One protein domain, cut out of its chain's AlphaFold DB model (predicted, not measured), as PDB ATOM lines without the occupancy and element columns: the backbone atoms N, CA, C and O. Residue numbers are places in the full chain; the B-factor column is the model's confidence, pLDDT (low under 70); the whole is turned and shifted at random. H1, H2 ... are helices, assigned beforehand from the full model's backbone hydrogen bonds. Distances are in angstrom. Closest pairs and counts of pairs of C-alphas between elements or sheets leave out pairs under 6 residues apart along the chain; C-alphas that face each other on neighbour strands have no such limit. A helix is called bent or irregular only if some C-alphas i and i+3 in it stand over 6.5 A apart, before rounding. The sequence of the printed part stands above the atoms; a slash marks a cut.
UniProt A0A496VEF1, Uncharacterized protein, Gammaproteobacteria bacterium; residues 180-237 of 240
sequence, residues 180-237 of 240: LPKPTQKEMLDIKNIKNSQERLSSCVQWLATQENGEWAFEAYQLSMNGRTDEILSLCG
ATOM      1  N   LEU A 180     110.425 -64.114 136.326       90.25
ATOM      2  CA  LEU A 180     109.179 -63.679 135.704       90.25
ATOM      3  C   LEU A 180     109.382 -62.320 135.023       90.25
ATOM      4  O   LEU A 180     109.977 -61.415 135.628       90.25
ATOM      5  N   PRO A 181     108.869 -62.150 133.793       91.19
ATOM      6  CA  PRO A 181     108.884 -60.858 133.144       91.19
ATOM      7  C   PRO A 181     108.084 -59.875 133.993       91.19
ATOM      8  O   PRO A 181     107.142 -60.249 134.698       91.19
ATOM      9  N   LYS A 182     108.468 -58.603 133.927       90.44
ATOM     10  CA  LYS A 182     107.767 -57.517 134.608       90.44
ATOM     11  C   LYS A 182     107.260 -56.536 133.562       90.44
ATOM     12  O   LYS A 182     108.060 -56.126 132.718       90.44
ATOM     13  N   PRO A 183     105.978 -56.150 133.606       89.69
ATOM     14  CA  PRO A 183     105.447 -55.187 132.657       89.69
ATOM     15  C   PRO A 183     106.084 -53.816 132.878       89.69
ATOM     16  O   PRO A 183     106.382 -53.400 134.002       89.69
ATOM     17  N   THR A 184     106.276 -53.090 131.787       91.38
ATOM     18  CA  THR A 184     106.650 -51.677 131.810       91.38
ATOM     19  C   THR A 184     105.517 -50.829 132.388       91.38
ATOM     20  O   THR A 184     104.352 -51.226 132.407       91.38
ATOM     21  N   GLN A 185     105.830 -49.602 132.815       89.38
ATOM     22  CA  GLN A 185     104.815 -48.677 133.334       89.38
ATOM     23  C   GLN A 185     103.685 -48.405 132.335       89.38
ATOM     24  O   GLN A 185     102.530 -48.276 132.736       89.38
ATOM     25  N   LYS A 186     104.018 -48.349 131.042       91.94
ATOM     26  CA  LYS A 186     103.036 -48.169 129.976       91.94
ATOM     27  C   LYS A 186     102.102 -49.377 129.877       91.94
ATOM     28  O   LYS A 186     100.896 -49.197 129.950       91.94
ATOM     29  N   GLU A 187     102.648 -50.589 129.803       90.00
ATOM     30  CA  GLU A 187     101.848 -51.821 129.722       90.00
ATOM     31  C   GLU A 187     100.954 -52.004 130.953       90.00
ATOM     32  O   GLU A 187      99.779 -52.340 130.822       90.00
ATOM     33  N   MET A 188     101.476 -51.710 132.150       89.50
ATOM     34  CA  MET A 188     100.678 -51.725 133.379       89.50
ATOM     35  C   MET A 188      99.493 -50.762 133.293       89.50
ATOM     36  O   MET A 188      98.379 -51.118 133.677       89.50
ATOM     37  N   LEU A 189      99.719 -49.540 132.801       88.88
ATOM     38  CA  LEU A 189      98.672 -48.531 132.670       88.88
ATOM     39  C   LEU A 189      97.632 -48.939 131.619       88.88
ATOM     40  O   LEU A 189      96.435 -48.819 131.877       88.88
ATOM     41  N   ASP A 190      98.082 -49.467 130.481       89.81
ATOM     42  CA  ASP A 190      97.222 -49.938 129.395       89.81
ATOM     43  C   ASP A 190      96.284 -51.051 129.889       89.81
ATOM     44  O   ASP A 190      95.067 -50.944 129.728       89.81
ATOM     45  N   ILE A 191      96.814 -52.060 130.594       87.44
ATOM     46  CA  ILE A 191      96.004 -53.148 131.162       87.44
ATOM     47  C   ILE A 191      95.093 -52.618 132.284       87.44
ATOM     48  O   ILE A 191      93.914 -52.970 132.354       87.44
ATOM     49  N   LYS A 192      95.587 -51.733 133.161       88.06
ATOM     50  CA  LYS A 192      94.797 -51.162 134.268       88.06
ATOM     51  C   LYS A 192      93.593 -50.351 133.777       88.06
ATOM     52  O   LYS A 192      92.548 -50.368 134.431       88.06
ATOM     53  N   ASN A 193      93.720 -49.677 132.636       89.88
ATOM     54  CA  ASN A 193      92.659 -48.864 132.039       89.88
ATOM     55  C   ASN A 193      91.506 -49.693 131.444       89.88
ATOM     56  O   ASN A 193      90.426 -49.148 131.197       89.88
ATOM     57  N   ILE A 194      91.685 -51.006 131.262       87.06
ATOM     58  CA  ILE A 194      90.623 -51.915 130.817       87.06
ATOM     59  C   ILE A 194      89.567 -52.017 131.918       87.06
ATOM     60  O   ILE A 194      89.844 -52.495 133.020       87.06
ATOM     61  N   LYS A 195      88.344 -51.549 131.641       86.69
ATOM     62  CA  LYS A 195      87.256 -51.481 132.636       86.69
ATOM     63  C   LYS A 195      86.681 -52.852 132.982       86.69
ATOM     64  O   LYS A 195      86.317 -53.081 134.133       86.69
ATOM     65  N   ASN A 196      86.582 -53.744 132.000       86.94
ATOM     66  CA  ASN A 196      86.045 -55.082 132.194       86.94
ATOM     67  C   ASN A 196      87.081 -55.965 132.912       86.94
ATOM     68  O   ASN A 196      88.220 -56.087 132.468       86.94
ATOM     69  N   SER A 197      86.698 -56.576 134.036       81.62
ATOM     70  CA  SER A 197      87.604 -57.405 134.842       81.62
ATOM     71  C   SER A 197      88.076 -58.660 134.112       81.62
ATOM     72  O   SER A 197      89.225 -59.062 134.281       81.62
ATOM     73  N   GLN A 198      87.210 -59.264 133.300       80.94
ATOM     74  CA  GLN A 198      87.528 -60.459 132.530       80.94
ATOM     75  C   GLN A 198      88.476 -60.138 131.377       80.94
ATOM     76  O   GLN A 198      89.474 -60.824 131.192       80.94
ATOM     77  N   GLU A 199      88.212 -59.051 130.656       82.75
ATOM     78  CA  GLU A 199      89.096 -58.553 129.600       82.75
ATOM     79  C   GLU A 199      90.471 -58.184 130.168       82.75
ATOM     80  O   GLU A 199      91.493 -58.581 129.621       82.75
ATOM     81  N   ARG A 200      90.507 -57.530 131.337       86.25
ATOM     82  CA  ARG A 200      91.753 -57.204 132.039       86.25
ATOM     83  C   ARG A 200      92.567 -58.451 132.390       86.25
ATOM     84  O   ARG A 200      93.785 -58.454 132.222       86.25
ATOM     85  N   LEU A 201      91.905 -59.503 132.877       84.81
ATOM     86  CA  LEU A 201      92.547 -60.790 133.149       84.81
ATOM     87  C   LEU A 201      93.108 -61.412 131.871       84.81
ATOM     88  O   LEU A 201      94.282 -61.775 131.844       84.81
ATOM     89  N   SER A 202      92.302 -61.487 130.811       83.88
ATOM     90  CA  SER A 202      92.727 -62.027 129.518       83.88
ATOM     91  C   SER A 202      93.919 -61.256 128.946       83.88
ATOM     92  O   SER A 202      94.891 -61.880 128.535       83.88
ATOM     93  N   SER A 203      93.919 -59.919 129.009       86.88
ATOM     94  CA  SER A 203      95.050 -59.090 128.569       86.88
ATOM     95  C   SER A 203      96.312 -59.312 129.399       86.88
ATOM     96  O   SER A 203      97.411 -59.289 128.853       86.88
ATOM     97  N   CYS A 204      96.179 -59.561 130.702       88.25
ATOM     98  CA  CYS A 204      97.326 -59.867 131.549       88.25
ATOM     99  C   CYS A 204      97.963 -61.220 131.192       88.25
ATOM    100  O   CYS A 204      99.179 -61.330 131.023       88.25
ATOM    101  N   VAL A 205      97.133 -62.248 131.007       88.44
ATOM    102  CA  VAL A 205      97.605 -63.573 130.589       88.44
ATOM    103  C   VAL A 205      98.182 -63.523 129.169       88.44
ATOM    104  O   VAL A 205      99.223 -64.125 128.916       88.44
ATOM    105  N   GLN A 206      97.562 -62.759 128.264       85.94
ATOM    106  CA  GLN A 206      98.072 -62.508 126.916       85.94
ATOM    107  C   GLN A 206      99.456 -61.869 126.949       85.94
ATOM    108  O   GLN A 206     100.358 -62.333 126.256       85.94
ATOM    109  N   TRP A 207      99.611 -60.807 127.739       90.19
ATOM    110  CA  TRP A 207     100.881 -60.116 127.881       90.19
ATOM    111  C   TRP A 207     101.964 -61.092 128.327       90.19
ATOM    112  O   TRP A 207     103.006 -61.145 127.684       90.19
ATOM    113  N   LEU A 208     101.707 -61.925 129.342       91.19
ATOM    114  CA  LEU A 208     102.673 -62.933 129.777       91.19
ATOM    115  C   LEU A 208     102.975 -63.937 128.659       91.19
ATOM    116  O   LEU A 208     104.135 -64.254 128.413       91.19
ATOM    117  N   ALA A 209     101.947 -64.414 127.957       88.50
ATOM    118  CA  ALA A 209     102.088 -65.416 126.910       88.50
ATOM    119  C   ALA A 209     102.960 -64.957 125.733       88.50
ATOM    120  O   ALA A 209     103.575 -65.802 125.090       88.50
ATOM    121  N   THR A 210     103.043 -63.653 125.453       85.56
ATOM    122  CA  THR A 210     103.847 -63.097 124.353       85.56
ATOM    123  C   THR A 210     105.286 -62.762 124.751       85.56
ATOM    124  O   THR A 210     106.111 -62.516 123.867       85.56
ATOM    125  N   GLN A 211     105.623 -62.781 126.046       89.06
ATOM    126  CA  GLN A 211     106.962 -62.411 126.512       89.06
ATOM    127  C   GLN A 211     108.035 -63.371 126.006       89.06
ATOM    128  O   GLN A 211     107.822 -64.583 125.917       89.06
ATOM    129  N   GLU A 212     109.209 -62.805 125.716       87.19
ATOM    130  CA  GLU A 212     110.403 -63.541 125.288       87.19
ATOM    131  C   GLU A 212     110.095 -64.514 124.136       87.19
ATOM    132  O   GLU A 212     110.362 -65.708 124.215       87.19
ATOM    133  N   ASN A 213     109.468 -64.012 123.064       81.31
ATOM    134  CA  ASN A 213     109.069 -64.808 121.892       81.31
ATOM    135  C   ASN A 213     108.178 -66.015 122.234       81.31
ATOM    136  O   ASN A 213     108.251 -67.073 121.605       81.31
ATOM    137  N   GLY A 214     107.327 -65.856 123.245       82.19
ATOM    138  CA  GLY A 214     106.368 -66.865 123.654       82.19
ATOM    139  C   GLY A 214     106.909 -67.915 124.614       82.19
ATOM    140  O   GLY A 214     106.177 -68.848 124.926       82.19
ATOM    141  N   GLU A 215     108.140 -67.800 125.125       89.81
ATOM    142  CA  GLU A 215     108.701 -68.750 126.102       89.81
ATOM    143  C   GLU A 215     107.791 -68.943 127.332       89.81
ATOM    144  O   GLU A 215     107.698 -70.052 127.864       89.81
ATOM    145  N   TRP A 216     107.044 -67.907 127.714       91.69
ATOM    146  CA  TRP A 216     106.144 -67.881 128.871       91.69
ATOM    147  C   TRP A 216     104.706 -68.332 128.599       91.69
ATOM    148  O   TRP A 216     103.908 -68.410 129.530       91.69
ATOM    149  N   ALA A 217     104.349 -68.696 127.367       90.06
ATOM    150  CA  ALA A 217     102.974 -69.101 127.065       90.06
ATOM    151  C   ALA A 217     102.539 -70.401 127.767       90.06
ATOM    152  O   ALA A 217     101.350 -70.596 128.003       90.06
ATOM    153  N   PHE A 218     103.482 -71.262 128.173       92.44
ATOM    154  CA  PHE A 218     103.140 -72.424 128.999       92.44
ATOM    155  C   PHE A 218     102.727 -72.019 130.419       92.44
ATOM    156  O   PHE A 218     101.703 -72.491 130.906       92.44
ATOM    157  N   GLU A 219     103.469 -71.104 131.052       93.19
ATOM    158  CA  GLU A 219     103.110 -70.515 132.350       93.19
ATOM    159  C   GLU A 219     101.796 -69.729 132.273       93.19
ATOM    160  O   GLU A 219     100.944 -69.874 133.148       93.19
ATOM    161  N   ALA A 220     101.588 -68.953 131.205       91.31
ATOM    162  CA  ALA A 220     100.340 -68.228 130.983       91.31
ATOM    163  C   ALA A 220      99.129 -69.177 130.935       91.31
ATOM    164  O   ALA A 220      98.111 -68.911 131.574       91.31
ATOM    165  N   TYR A 221      99.264 -70.327 130.263       91.38
ATOM    166  CA  TYR A 221      98.240 -71.373 130.275       91.38
ATOM    167  C   TYR A 221      98.037 -71.990 131.671       91.38
ATOM    168  O   TYR A 221      96.902 -72.218 132.086       91.38
ATOM    169  N   GLN A 222      99.103 -72.209 132.453       91.94
ATOM    170  CA  GLN A 222      98.944 -72.677 133.840       91.94
ATOM    171  C   GLN A 222      98.133 -71.692 134.688       91.94
ATOM    172  O   GLN A 222      97.267 -72.098 135.466       91.94
ATOM    173  N   LEU A 223      98.419 -70.398 134.542       88.81
ATOM    174  CA  LEU A 223      97.732 -69.333 135.263       88.81
ATOM    175  C   LEU A 223      96.277 -69.197 134.825       88.81
ATOM    176  O   LEU A 223      95.422 -68.979 135.673       88.81
ATOM    177  N   SER A 224      95.960 -69.380 133.544       86.00
ATOM    178  CA  SER A 224      94.565 -69.349 133.100       86.00
ATOM    179  C   SER A 224      93.752 -70.527 133.656       86.00
ATOM    180  O   SER A 224      92.573 -70.367 133.963       86.00
ATOM    181  N   MET A 225      94.379 -71.698 133.821       84.75
ATOM    182  CA  MET A 225      93.727 -72.910 134.329       84.75
ATOM    183  C   MET A 225      93.549 -72.936 135.851       84.75
ATOM    184  O   MET A 225      92.605 -73.555 136.339       84.75
ATOM    185  N   ASN A 226      94.473 -72.337 136.608       76.81
ATOM    186  CA  ASN A 226      94.538 -72.518 138.065       76.81
ATOM    187  C   ASN A 226      94.954 -71.266 138.853       76.81
ATOM    188  O   ASN A 226      95.012 -71.304 140.080       76.81
ATOM    189  N   GLY A 227      95.289 -70.171 138.174       68.25
ATOM    190  CA  GLY A 227      95.663 -68.918 138.816       68.25
ATOM    191  C   GLY A 227      94.442 -68.238 139.419       68.25
ATOM    192  O   GLY A 227      93.386 -68.127 138.790       68.25
ATOM    193  N   ARG A 228      94.583 -67.743 140.648       76.19
ATOM    194  CA  ARG A 228      93.555 -66.875 141.223       76.19
ATOM    195  C   ARG A 228      93.602 -65.511 140.527       76.19
ATOM    196  O   ARG A 228      94.669 -65.025 140.164       76.19
ATOM    197  N   THR A 229      92.450 -64.862 140.366       77.81
ATOM    198  CA  THR A 229      92.334 -63.535 139.728       77.81
ATOM    199  C   THR A 229      93.315 -62.503 140.294       77.81
ATOM    200  O   THR A 229      93.904 -61.734 139.542       77.81
ATOM    201  N   ASP A 230      93.491 -62.477 141.612       79.56
ATOM    202  CA  ASP A 230      94.427 -61.594 142.312       79.56
ATOM    203  C   ASP A 230      95.889 -61.913 141.983       79.56
ATOM    204  O   ASP A 230      96.662 -60.997 141.711       79.56
ATOM    205  N   GLU A 231      96.250 -63.195 141.936       82.88
ATOM    206  CA  GLU A 231      97.586 -63.633 141.531       82.88
ATOM    207  C   GLU A 231      97.897 -63.201 140.092       82.88
ATOM    208  O   GLU A 231      98.928 -62.577 139.846       82.88
ATOM    209  N   ILE A 232      96.981 -63.463 139.157       82.56
ATOM    210  CA  ILE A 232      97.151 -63.105 137.744       82.56
ATOM    211  C   ILE A 232      97.364 -61.596 137.608       82.56
ATOM    212  O   ILE A 232      98.351 -61.164 137.024       82.56
ATOM    213  N   LEU A 233      96.489 -60.778 138.196       82.69
ATOM    214  CA  LEU A 233      96.610 -59.322 138.106       82.69
ATOM    215  C   LEU A 233      97.893 -58.799 138.771       82.69
ATOM    216  O   LEU A 233      98.519 -57.880 138.236       82.69
ATOM    217  N   SER A 234      98.333 -59.413 139.873       84.75
ATOM    218  CA  SER A 234      99.584 -59.040 140.541       84.75
ATOM    219  C   SER A 234     100.818 -59.249 139.658       84.75
ATOM    220  O   SER A 234     101.729 -58.421 139.690       84.75
ATOM    221  N   LEU A 235     100.826 -60.283 138.806       82.75
ATOM    222  CA  LEU A 235     101.907 -60.527 137.840       82.75
ATOM    223  C   LEU A 235     102.000 -59.418 136.791       82.75
ATOM    224  O   LEU A 235     103.088 -59.093 136.327       82.75
ATOM    225  N   CYS A 236     100.872 -58.782 136.484       83.12
ATOM    226  CA  CYS A 236     100.827 -57.599 135.633       83.12
ATOM    227  C   CYS A 236     101.023 -56.284 136.399       83.12
ATOM    228  O   CYS A 236     100.731 -55.219 135.861       83.12
ATOM    229  N   GLY A 237     101.494 -56.326 137.650       77.38
ATOM    230  CA  GLY A 237     101.695 -55.133 138.476       77.38
ATOM    231  C   GLY A 237     100.392 -54.428 138.867       77.38
ATOM    232  O   GLY A 237     100.411 -53.288 139.329       77.38
TER     233      GLY A 237
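AT A GLANCE: This is residues 180 to 237 of the 240 residues of an uncharacterized protein of Gammaproteobacteria bacterium (UniProt A0A496VEF1). One long helix, H2, runs through the middle, with H1 beside it on one side and H3 on the other; the short H4 packs over H2 from a third side. The chain folds back from H1 to H2 and again from H2 to H3. The printed part has 58 residues with four named helices, H1 to H4 in order, and no named strand: it is all helix. It is compact and rounded, with a radius of gyration of the C-alphas of 10.4 A and spans of 27 by 23 by 14 A.

IN THESE COORDINATES: Find C-alpha 185 at (104.815, -48.677, 133.334); from there H1 runs to residue 192, 10.4 A. Look next at C-alpha 197 at (87.604, -57.405, 134.842), where H2 begins; it reaches residue 214, 23.8 A on, and is irregular, with C-alphas 209 and 212 8.7 A apart. H3 takes residues 217 to 226, 14.3 A. H4, residues 229 to 235, 10.2 A, ends at C-alpha 235 at (101.907, -60.527, 137.840).

HOW THE PARTS SIT: Start at the hub, H2, which touches the three others. H1 and H2 form a helical hairpin, closest at the C-alphas of Ile 191 and Arg 200, 5.9 A, their tilt of 38 degrees only just steep. H2 and H3 form another, at a shallow tilt of 29 degrees; the closest C-alphas, of Ala 209 and Ala 217, are 3.8 A apart. H4 touches H2 at residues 201 to 205 alone and runs the same way. H3 and H4 are close but not clearly touching; H1 is apart from both. The helix packing is mostly crossed, but only just: 1 of 3 touching pairs is at a shallow tilt. In H1, H3 and H4 every O i to N i+4 pair is within hydrogen-bond range; in H2, 11 of 14.

THE WHOLE: The C-alphas of Lys 195 and Glu 215 are the two farthest apart, 28.3 A. The printed part has no cut, and its three links between helices are tight. The mean pLDDT of the printed part is 86.4; look at Gly 227 for the one residue under 70.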